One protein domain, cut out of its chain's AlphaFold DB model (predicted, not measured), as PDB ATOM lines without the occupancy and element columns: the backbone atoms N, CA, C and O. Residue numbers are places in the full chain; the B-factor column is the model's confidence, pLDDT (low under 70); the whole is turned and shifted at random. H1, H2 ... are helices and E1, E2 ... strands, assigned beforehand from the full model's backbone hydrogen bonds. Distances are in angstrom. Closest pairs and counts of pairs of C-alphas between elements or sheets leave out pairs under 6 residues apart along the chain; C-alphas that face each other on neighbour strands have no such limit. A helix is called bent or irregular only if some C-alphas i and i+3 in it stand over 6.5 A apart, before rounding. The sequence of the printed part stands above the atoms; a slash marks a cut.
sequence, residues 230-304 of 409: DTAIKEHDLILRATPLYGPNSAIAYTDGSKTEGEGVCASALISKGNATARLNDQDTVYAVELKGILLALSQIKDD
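What this domain is: This is residues 230 to 304 of the 409 residues of the protein "Retrovirus-related Pol polyprotein from type-1 retrotransposable element R1" of Penicillium chrysogenum (UniProt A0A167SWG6). A small sheet of three long antiparallel strands, E1, E2 and E3, has one helix, H2, packed slantwise over one face, while its other face is bare. A second helix, H1, is set off from this slab as an arm beyond one end of the sheet, and its residues 230 to 238 stick out free. The printed part has 75 residues, with two named helices and three named strands in the order H1 E1 E2 E3 H2; the sheet's order is E1 - E2 - E3 and the class is mixed, helices and strands. The whole is loose, with a radius of gyration of the C-alphas of 14.3 A, and flat, spanning 44 by 33 by 17 A.

How they stand to each other: Start with H1, residues 230 to 246, which has a kink of 28 degrees near residue 240 and is only just irregular, C-alphas 241 and 244 being 6.9 A apart. A short link of 6 residues leads to E1, residues 253 to 260. Next come E2, residues 264 to 271, and E3, residues 274 to 280; the three strands form a meander, each the antiparallel neighbour of the one before. In the hairpin of E1 and E2, at 167 degrees, look at N 254 and O 270, 2.8 A apart and within hydrogen-bond range. In the hairpin of E2 and E3, at 161 degrees, N 269 and O 276 are within range at 2.8 A. The sheet is twisted, its C-alphas lying up to 4.1 A off the best plane. A tight link leads to H2, residues 286 to 304, which is on the sheet at a height of 6.9 A, making two layers, a helix on one face of a sheet. It lies over E1, E2 and E3, only just slantwise to the strands, at 31 degrees to E1 on the local plane. Its closest C-alphas to E1 are those of Gly 257 and Glu 290, 4.5 A apart; to E2, those of Ala 267 and Gly 293, 4.8 A. H1 is not on the sheet, and is apart from E2, E3 and H2. Every O i to N i+4 pair is within hydrogen-bond range in H2, and 10 of 13 in H1.

Where its parts are: Find C-alpha 230 at (52.700, 12.825, -12.782); from there H1 runs 24.7 A to C-alpha 246. E1 runs 23.3 A from C-alpha 253 at (44.772, 30.118, -8.284), E2 23.7 A and E3 20.5 A. H2 runs 26.7 A to C-alpha 304 at (43.195, 39.944, -0.888).

The domain as a whole: The two C-alphas farthest apart, those of Leu 245 and Gly 262, are 44.7 A apart. The printed part has no cut and no long link. Mean pLDDT of the printed part is 81.5; look for values under 70 at residues 247 to 249, 261 to 263 and 272 to 273.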
ATOM      1  N   ASP A 230      51.381  12.715 -13.412       92.25
ATOM      2  CA  ASP A 230      52.700  12.825 -12.782       92.25
ATOM      3  C   ASP A 230      53.477  14.009 -13.364       92.25
ATOM      4  O   ASP A 230      54.144  14.750 -12.635       92.25
ATOM      5  N   THR A 231      53.339  14.244 -14.668       91.62
ATOM      6  CA  THR A 231      53.855  15.439 -15.338       91.62
ATOM      7  C   THR A 231      53.143  16.698 -14.844       91.62
ATOM      8  O   THR A 231      53.814  17.684 -14.547       91.62
ATOM      9  N   ALA A 232      51.819  16.662 -14.655       88.38
ATOM     10  CA  ALA A 232      51.066  17.785 -14.097       88.38
ATOM     11  C   ALA A 232      51.559  18.177 -12.695       88.38
ATOM     12  O   ALA A 232      51.752  19.360 -12.427       88.38
ATOM     13  N   ILE A 233      51.820  17.196 -11.820       88.31
ATOM     14  CA  ILE A 233      52.357  17.433 -10.469       88.31
ATOM     15  C   ILE A 233      53.753  18.065 -10.544       88.31
ATOM     16  O   ILE A 233      54.011  19.065  -9.879       88.31
ATOM     17  N   LYS A 234      54.643  17.541 -11.396       90.75
ATOM     18  CA  LYS A 234      55.997  18.098 -11.571       90.75
ATOM     19  C   LYS A 234      55.966  19.531 -12.101       90.75
ATOM     20  O   LYS A 234      56.697  20.385 -11.601       90.75
ATOM     21  N   GLU A 235      55.134  19.808 -13.101       88.88
ATOM     22  CA  GLU A 235      54.953  21.161 -13.639       88.88
ATOM     23  C   GLU A 235      54.373  22.110 -12.587       88.88
ATOM     24  O   GLU A 235      54.852  23.234 -12.434       88.88
ATOM     25  N   HIS A 236      53.394  21.643 -11.817       87.88
ATOM     26  CA  HIS A 236      52.796  22.387 -10.718       87.88
ATOM     27  C   HIS A 236      53.826  22.765  -9.637       87.88
ATOM     28  O   HIS A 236      53.916  23.939  -9.261       87.88
ATOM     29  N   ASP A 237      54.661  21.819  -9.200       89.00
ATOM     30  CA  ASP A 237      55.732  22.068  -8.228       89.00
ATOM     31  C   ASP A 237      56.761  23.083  -8.749       89.00
ATOM     32  O   ASP A 237      57.253  23.932  -7.998       89.00
ATOM     33  N   LEU A 238      57.079  23.031 -10.045       88.62
ATOM     34  CA  LEU A 238      57.959  24.007 -10.692       88.62
ATOM     35  C   LEU A 238      57.333  25.406 -10.706       88.62
ATOM     36  O   LEU A 238      58.017  26.380 -10.385       88.62
ATOM     37  N   ILE A 239      56.038  25.514 -11.021       85.56
ATOM     38  CA  ILE A 239      55.297  26.782 -10.993       85.56
ATOM     39  C   ILE A 239      55.307  27.366  -9.579       85.56
ATOM     40  O   ILE A 239      55.613  28.549  -9.413       85.56
ATOM     41  N   LEU A 240      55.052  26.555  -8.548       84.06
ATOM     42  CA  LEU A 240      55.106  27.001  -7.153       84.06
ATOM     43  C   LEU A 240      56.481  27.563  -6.777       84.06
ATOM     44  O   LEU A 240      56.564  28.638  -6.185       84.06
ATOM     45  N   ARG A 241      57.562  26.873  -7.161       84.56
ATOM     46  CA  ARG A 241      58.941  27.314  -6.889       84.56
ATOM     47  C   ARG A 241      59.327  28.571  -7.667       84.56
ATOM     48  O   ARG A 241      60.079  29.392  -7.151       84.56
ATOM     49  N   ALA A 242      58.822  28.728  -8.887       84.31
ATOM     50  CA  ALA A 242      59.100  29.886  -9.731       84.31
ATOM     51  C   ALA A 242      58.256  31.115  -9.363       84.31
ATOM     52  O   ALA A 242      58.675  32.237  -9.627       84.31
ATOM     53  N   THR A 243      57.088  30.934  -8.741       80.00
ATOM     54  CA  THR A 243      56.139  32.019  -8.429       80.00
ATOM     55  C   THR A 243      56.780  33.204  -7.687       80.00
ATOM     56  O   THR A 243      56.633  34.330  -8.168       80.00
ATOM     57  N   PRO A 244      57.586  33.009  -6.622       77.31
ATOM     58  CA  PRO A 244      58.274  34.111  -5.943       77.31
ATOM     59  C   PRO A 244      59.186  34.954  -6.853       77.31
ATOM     60  O   PRO A 244      59.404  36.133  -6.574       77.31
ATOM     61  N   LEU A 245      59.695  34.383  -7.953       78.81
ATOM     62  CA  LEU A 245      60.570  35.075  -8.909       78.81
ATOM     63  C   LEU A 245      59.816  36.105  -9.760       78.81
ATOM     64  O   LEU A 245      60.419  37.067 -10.227       78.81
ATOM     65  N   TYR A 246      58.498  35.955  -9.921       70.56
ATOM     66  CA  TYR A 246      57.647  36.923 -10.624       70.56
ATOM     67  C   TYR A 246      57.305  38.155  -9.766       70.56
ATOM     68  O   TYR A 246      56.623  39.072 -10.226       70.56
ATOM     69  N   GLY A 247      57.803  38.202  -8.527       68.75
ATOM     70  CA  GLY A 247      57.700  39.342  -7.627       68.75
ATOM     71  C   GLY A 247      56.688  39.151  -6.494       68.75
ATOM     72  O   GLY A 247      55.920  38.186  -6.474       68.75
ATOM     73  N   PRO A 248      56.656  40.101  -5.540       64.50
ATOM     74  CA  PRO A 248      55.894  39.983  -4.293       64.50
ATOM     75  C   PRO A 248      54.367  40.004  -4.473       64.50
ATOM     76  O   PRO A 248      53.646  39.685  -3.534       64.50
ATOM     77  N   ASN A 249      53.875  40.364  -5.663       66.62
ATOM     78  CA  ASN A 249      52.447  40.455  -5.991       66.62
ATOM     79  C   ASN A 249      51.982  39.337  -6.944       66.62
ATOM     80  O   ASN A 249      50.973  39.492  -7.631       66.62
ATOM     81  N   SER A 250      52.734  38.239  -7.034       73.75
ATOM     82  CA  SER A 250      52.344  37.053  -7.797       73.75
ATOM     83  C   SER A 250      51.382  36.176  -6.984       73.75
ATOM     84  O   SER A 250      51.506  36.053  -5.764       73.75
ATOM     85  N   ALA A 251      50.390  35.584  -7.650       77.56
ATOM     86  CA  ALA A 251      49.406  34.708  -7.023       77.56
ATOM     87  C   ALA A 251      49.113  33.506  -7.923       77.56
ATOM     88  O   ALA A 251      49.086  33.634  -9.145       77.56
ATOM     89  N   ILE A 252      48.867  32.354  -7.298       84.00
ATOM     90  CA  ILE A 252      48.421  31.132  -7.971       84.00
ATOM     91  C   ILE A 252      46.989  30.857  -7.536       84.00
ATOM     92  O   ILE A 252      46.679  30.916  -6.342       84.00
ATOM     93  N   ALA A 253      46.143  30.536  -8.507       85.69
ATOM     94  CA  ALA A 253      44.772  30.118  -8.284       85.69
ATOM     95  C   ALA A 253      44.479  28.828  -9.048       85.69
ATOM     96  O   ALA A 253      44.950  28.643 -10.168       85.69
ATOM     97  N   TYR A 254      43.653  27.987  -8.445       87.56
ATOM     98  CA  TYR A 254      43.023  26.824  -9.051       87.56
ATOM     99  C   TYR A 254      41.543  27.121  -9.157       87.56
ATOM    100  O   TYR A 254      40.955  27.697  -8.241       87.56
ATOM    101  N   THR A 255      40.936  26.743 -10.266       91.12
ATOM    102  CA  THR A 255      39.513  26.949 -10.495       91.12
ATOM    103  C   THR A 255      38.923  25.672 -11.033       91.12
ATOM    104  O   THR A 255      39.621  24.917 -11.702       91.12
ATOM    105  N   ASP A 256      37.664  25.444 -10.701       88.44
ATOM    106  CA  ASP A 256      36.940  24.257 -11.125       88.44
ATOM    107  C   ASP A 256      35.464  24.607 -11.313       88.44
ATOM    108  O   ASP A 256      34.898  25.393 -10.536       88.44
ATOM    109  N   GLY A 257      34.851  24.048 -12.350       85.62
ATOM    110  CA  GLY A 257      33.431  24.167 -12.628       85.62
ATOM    111  C   GLY A 257      32.780  22.795 -12.734       85.62
ATOM    112  O   GLY A 257      33.075  22.028 -13.644       85.62
ATOM    113  N   SER A 258      31.818  22.503 -11.857       84.56
ATOM    114  CA  SER A 258      31.080  21.240 -11.900       84.56
ATOM    115  C   SER A 258      29.627  21.434 -12.327       84.56
ATOM    116  O   SER A 258      28.975  22.433 -11.998       84.56
ATOM    117  N   LYS A 259      29.113  20.451 -13.075       81.56
ATOM    118  CA  LYS A 259      27.705  20.330 -13.461       81.56
ATOM    119  C   LYS A 259      27.222  18.927 -13.130       81.56
ATOM    120  O   LYS A 259      27.735  17.968 -13.701       81.56
ATOM    121  N   THR A 260      26.210  18.828 -12.275       74.88
ATOM    122  CA  THR A 260      25.544  17.555 -11.974       74.88
ATOM    123  C   THR A 260      24.102  17.618 -12.464       74.88
ATOM    124  O   THR A 260      23.405  18.613 -12.240       74.88
ATOM    125  N   GLU A 261      23.635  16.570 -13.146       67.75
ATOM    126  CA  GLU A 261      22.235  16.477 -13.566       67.75
ATOM    127  C   GLU A 261      21.312  16.507 -12.338       67.75
ATOM    128  O   GLU A 261      21.432  15.687 -11.435       67.75
ATOM    129  N   GLY A 262      20.412  17.491 -12.278       65.25
ATOM    130  CA  GLY A 262      19.448  17.649 -11.183       65.25
ATOM    131  C   GLY A 262      19.952  18.374  -9.925       65.25
ATOM    132  O   GLY A 262      19.118  18.838  -9.151       65.25
ATOM    133  N   GLU A 263      21.265  18.549  -9.728       64.94
ATOM    134  CA  GLU A 263      21.823  19.233  -8.534       64.94
ATOM    135  C   GLU A 263      22.366  20.649  -8.821       64.94
ATOM    136  O   GLU A 263      22.718  21.396  -7.902       64.94
ATOM    137  N   GLY A 264      22.366  21.054 -10.093       72.75
ATOM    138  CA  GLY A 264      22.732  22.393 -10.551       72.75
ATOM    139  C   GLY A 264      24.195  22.528 -10.969       72.75
ATOM    140  O   GLY A 264      24.906  21.542 -11.172       72.75
ATOM    141  N   VAL A 265      24.636  23.773 -11.160       81.81
ATOM    142  CA  VAL A 265      25.980  24.090 -11.673       81.81
ATOM    143  C   VAL A 265      26.726  24.990 -10.691       81.81
ATOM    144  O   VAL A 265      26.173  25.996 -10.225       81.81
ATOM    145  N   CYS A 266      27.969  24.644 -10.345       80.88
ATOM    146  CA  CYS A 266      28.734  25.364  -9.325       80.88
ATOM    147  C   CYS A 266      30.199  25.604  -9.704       80.88
ATOM    148  O   CYS A 266      30.875  24.744 -10.255       80.88
ATOM    149  N   ALA A 267      30.668  26.815  -9.412       84.75
ATOM    150  CA  ALA A 267      32.034  27.258  -9.642       84.75
ATOM    151  C   ALA A 267      32.786  27.325  -8.317       84.75
ATOM    152  O   ALA A 267      32.234  27.800  -7.318       84.75
ATOM    153  N   SER A 268      34.054  26.934  -8.336       84.69
ATOM    154  CA  SER A 268      34.975  27.021  -7.213       84.69
ATOM    155  C   SER A 268      36.280  27.683  -7.643       84.69
ATOM    156  O   SER A 268      36.749  27.520  -8.768       84.69
ATOM    157  N   ALA A 269      36.872  28.439  -6.731       86.00
ATOM    158  CA  ALA A 269      38.211  28.979  -6.845       86.00
ATOM    159  C   ALA A 269      38.958  28.709  -5.541       86.00
ATOM    160  O   ALA A 269      38.424  28.959  -4.460       86.00
ATOM    161  N   LEU A 270      40.190  28.225  -5.642       83.62
ATOM    162  CA  LEU A 270      41.119  28.023  -4.542       83.62
ATOM    163  C   LEU A 270      42.386  28.826  -4.817       83.62
ATOM    164  O   LEU A 270      43.055  28.637  -5.825       83.62
ATOM    165  N   ILE A 271      42.743  29.704  -3.896       81.06
ATOM    166  CA  ILE A 271      44.001  30.451  -3.898       81.06
ATOM    167  C   ILE A 271      44.758  30.052  -2.635       81.06
ATOM    168  O   ILE A 271      44.164  29.574  -1.668       81.06
ATOM    169  N   SER A 272      46.069  30.289  -2.600       68.81
ATOM    170  CA  SER A 272      46.929  30.019  -1.434       68.81
ATOM    171  C   SER A 272      46.408  30.568  -0.093       68.81
ATOM    172  O   SER A 272      46.866  30.129   0.958       68.81
ATOM    173  N   LYS A 273      45.457  31.513  -0.105       65.06
ATOM    174  CA  LYS A 273      44.920  32.202   1.079       65.06
ATOM    175  C   LYS A 273      43.425  31.962   1.338       65.06
ATOM    176  O   LYS A 273      42.886  32.516   2.296       65.06
ATOM    177  N   GLY A 274      42.744  31.142   0.533       72.31
ATOM    178  CA  GLY A 274      41.341  30.787   0.765       72.31
ATOM    179  C   GLY A 274      40.610  30.289  -0.477       72.31
ATOM    180  O   GLY A 274      41.192  30.162  -1.548       72.31
ATOM    181  N   ASN A 275      39.311  30.036  -0.330       84.62
ATOM    182  CA  ASN A 275      38.443  29.580  -1.409       84.62
ATOM    183  C   ASN A 275      37.207  30.476  -1.590       84.62
ATOM    184  O   ASN A 275      36.781  31.177  -0.669       84.62
ATOM    185  N   ALA A 276      36.624  30.435  -2.785       83.19
ATOM    186  CA  ALA A 276      35.369  31.091  -3.122       83.19
ATOM    187  C   ALA A 276      34.516  30.163  -3.986       83.19
ATOM    188  O   ALA A 276      35.031  29.506  -4.885       83.19
ATOM    189  N   THR A 277      33.207  30.135  -3.736       87.88
ATOM    190  CA  THR A 277      32.259  29.318  -4.500       87.88
ATOM    191  C   THR A 277      31.057  30.140  -4.955       87.88
ATOM    192  O   THR A 277      30.665  31.115  -4.305       87.88
ATOM    193  N   ALA A 278      30.461  29.767  -6.089       85.62
ATOM    194  CA  ALA A 278      29.219  30.356  -6.583       85.62
ATOM    195  C   ALA A 278      28.338  29.305  -7.262       85.62
ATOM    196  O   ALA A 278      28.828  28.506  -8.054       85.62
ATOM    197  N   ARG A 279      27.029  29.353  -6.999       84.44
ATOM    198  CA  ARG A 279      26.021  28.579  -7.735       84.44
ATOM    199  C   ARG A 279      25.470  29.416  -8.890       84.44
ATOM    200  O   ARG A 279      25.180  30.599  -8.695       84.44
ATOM    201  N   LEU A 280      25.354  28.805 -10.063       83.88
ATOM    202  CA  LEU A 280      24.742  29.385 -11.260       83.88
ATOM    203  C   LEU A 280      23.383  28.728 -11.544       83.88
ATOM    204  O   LEU A 280      22.951  27.851 -10.795       83.88
ATOM    205  N   ASN A 281      22.682  29.191 -12.583       81.19
ATOM    206  CA  ASN A 281      21.403  28.597 -12.959       81.19
ATOM    207  C   ASN A 281      21.632  27.200 -13.540       81.19
ATOM    208  O   ASN A 281      22.616  26.962 -14.233       81.19
ATOM    209  N   ASP A 282      20.679  26.293 -13.338       80.62
ATOM    210  CA  ASP A 282      20.803  24.896 -13.785       80.62
ATOM    211  C   ASP A 282      20.898  24.764 -15.328       80.62
ATOM    212  O   ASP A 282      21.402  23.772 -15.860       80.62
ATOM    213  N   GLN A 283      20.463  25.803 -16.052       80.25
ATOM    214  CA  GLN A 283      20.556  25.924 -17.511       80.25
ATOM    215  C   GLN A 283      21.938  26.387 -18.005       80.25
ATOM    216  O   GLN A 283      22.217  26.302 -19.201       80.25
ATOM    217  N   ASP A 284      22.814  26.865 -17.116       81.25
ATOM    218  CA  ASP A 284      24.140  27.342 -17.498       81.25
ATOM    219  C   ASP A 284      25.056  26.173 -17.919       81.25
ATOM    220  O   ASP A 284      24.894  25.007 -17.529       81.25
ATOM    221  N   THR A 285      26.012  26.468 -18.799       85.25
ATOM    222  CA  THR A 285      26.949  25.476 -19.342       85.25
ATOM    223  C   THR A 285      28.154  25.296 -18.421       85.25
ATOM    224  O   THR A 285      28.517  26.210 -17.684       85.25
ATOM    225  N   VAL A 286      28.832  24.144 -18.511       83.19
ATOM    226  CA  VAL A 286      30.113  23.910 -17.808       83.19
ATOM    227  C   VAL A 286      31.107  25.035 -18.117       83.19
ATOM    228  O   VAL A 286      31.729  25.582 -17.216       83.19
ATOM    229  N   TYR A 287      31.153  25.484 -19.374       80.12
ATOM    230  CA  TYR A 287      31.979  26.613 -19.800       80.12
ATOM    231  C   TYR A 287      31.681  27.918 -19.039       80.12
ATOM    232  O   TYR A 287      32.599  28.616 -18.610       80.12
ATOM    233  N   ALA A 288      30.402  28.257 -18.843       80.88
ATOM    234  CA  ALA A 288      30.013  29.454 -18.096       80.88
ATOM    235  C   ALA A 288      30.464  29.386 -16.627       80.88
ATOM    236  O   ALA A 288      30.802  30.405 -16.019       80.88
ATOM    237  N   VAL A 289      30.495  28.180 -16.068       85.94
ATOM    238  CA  VAL A 289      30.855  27.936 -14.671       85.94
ATOM    239  C   VAL A 289      32.365  27.910 -14.466       85.94
ATOM    240  O   VAL A 289      32.844  28.524 -13.516       85.94
ATOM    241  N   GLU A 290      33.125  27.348 -15.401       84.56
ATOM    242  CA  GLU A 290      34.587  27.486 -15.450       84.56
ATOM    243  C   GLU A 290      35.008  28.960 -15.522       84.56
ATOM    244  O   GLU A 290      35.811  29.446 -14.720       84.56
ATOM    245  N   LEU A 291      34.372  29.729 -16.414       84.69
ATOM    246  CA  LEU A 291      34.606  31.169 -16.517       84.69
ATOM    247  C   LEU A 291      34.265  31.892 -15.205       84.69
ATOM    248  O   LEU A 291      34.966  32.822 -14.794       84.69
ATOM    249  N   LYS A 292      33.200  31.463 -14.519       84.75
ATOM    250  CA  LYS A 292      32.844  31.995 -13.203       84.75
ATOM    251  C   LYS A 292      33.901  31.657 -12.149       84.75
ATOM    252  O   LYS A 292      34.195  32.533 -11.338       84.75
ATOM    253  N   GLY A 293      34.482  30.459 -12.170       87.81
ATOM    254  CA  GLY A 293      35.589  30.056 -11.296       87.81
ATOM    255  C   GLY A 293      36.804  30.966 -11.469       87.81
ATOM    256  O   GLY A 293      37.287  31.550 -10.497       87.81
ATOM    257  N   ILE A 294      37.219  31.211 -12.716       86.31
ATOM    258  CA  ILE A 294      38.298  32.161 -13.053       86.31
ATOM    259  C   ILE A 294      37.978  33.567 -12.541       86.31
ATOM    260  O   ILE A 294      38.815  34.217 -11.908       86.31
ATOM    261  N   LEU A 295      36.749  34.040 -12.754       84.81
ATOM    262  CA  LEU A 295      36.322  35.351 -12.269       84.81
ATOM    263  C   LEU A 295      36.373  35.447 -10.735       84.81
ATOM    264  O   LEU A 295      36.769  36.488 -10.204       84.81
ATOM    265  N   LEU A 296      35.969  34.389 -10.023       85.94
ATOM    266  CA  LEU A 296      36.051  34.312  -8.562       85.94
ATOM    267  C   LEU A 296      37.504  34.389  -8.095       85.94
ATOM    268  O   LEU A 296      37.803  35.210  -7.229       85.94
ATOM    269  N   ALA A 297      38.400  33.618  -8.717       87.25
ATOM    270  CA  ALA A 297      39.825  33.642  -8.410       87.25
ATOM    271  C   ALA A 297      40.427  35.044  -8.586       87.25
ATOM    272  O   ALA A 297      41.017  35.600  -7.661       87.25
ATOM    273  N   LEU A 298      40.223  35.672  -9.747       83.56
ATOM    274  CA  LEU A 298      40.756  37.010 -10.024       83.56
ATOM    275  C   LEU A 298      40.188  38.072  -9.076       83.56
ATOM    276  O   LEU A 298      40.916  38.951  -8.607       83.56
ATOM    277  N   SER A 299      38.892  37.989  -8.767       79.56
ATOM    278  CA  SER A 299      38.247  38.906  -7.821       79.56
ATOM    279  C   SER A 299      38.822  38.751  -6.414       79.56
ATOM    280  O   SER A 299      39.066  39.748  -5.738       79.56
ATOM    281  N   GLN A 300      39.081  37.514  -5.992       80.44
ATOM    282  CA  GLN A 300      39.660  37.216  -4.691       80.44
ATOM    283  C   GLN A 300      41.116  37.689  -4.598       80.44
ATOM    284  O   GLN A 300      41.429  38.434  -3.676       80.44
ATOM    285  N   ILE A 301      41.962  37.403  -5.598       80.25
ATOM    286  CA  ILE A 301      43.350  37.909  -5.662       80.25
ATOM    287  C   ILE A 301      43.382  39.438  -5.543       80.25
ATOM    288  O   ILE A 301      44.170  40.001  -4.780       80.25
ATOM    289  N   LYS A 302      42.507  40.125  -6.288       76.12
ATOM    290  CA  LYS A 302      42.407  41.588  -6.262       76.12
ATOM    291  C   LYS A 302      42.049  42.118  -4.871       76.12
ATOM    292  O   LYS A 302      42.635  43.104  -4.420       76.12
ATOM    293  N   ASP A 303      41.065  41.508  -4.221       76.06
ATOM    294  CA  ASP A 303      40.585  41.944  -2.912       76.06
ATOM    295  C   ASP A 303      41.567  41.585  -1.782       76.06
ATOM    296  O   ASP A 303      41.653  42.314  -0.787       76.06
ATOM    297  N   ASP A 304      42.312  40.488  -1.922       80.19
ATOM    298  CA  ASP A 304      43.195  39.944  -0.888       80.19
ATOM    299  C   ASP A 304      44.363  40.878  -0.559       80.19
ATOM    300  O   ASP A 304      44.647  41.102   0.618       80.19
TER     301      ASP A 304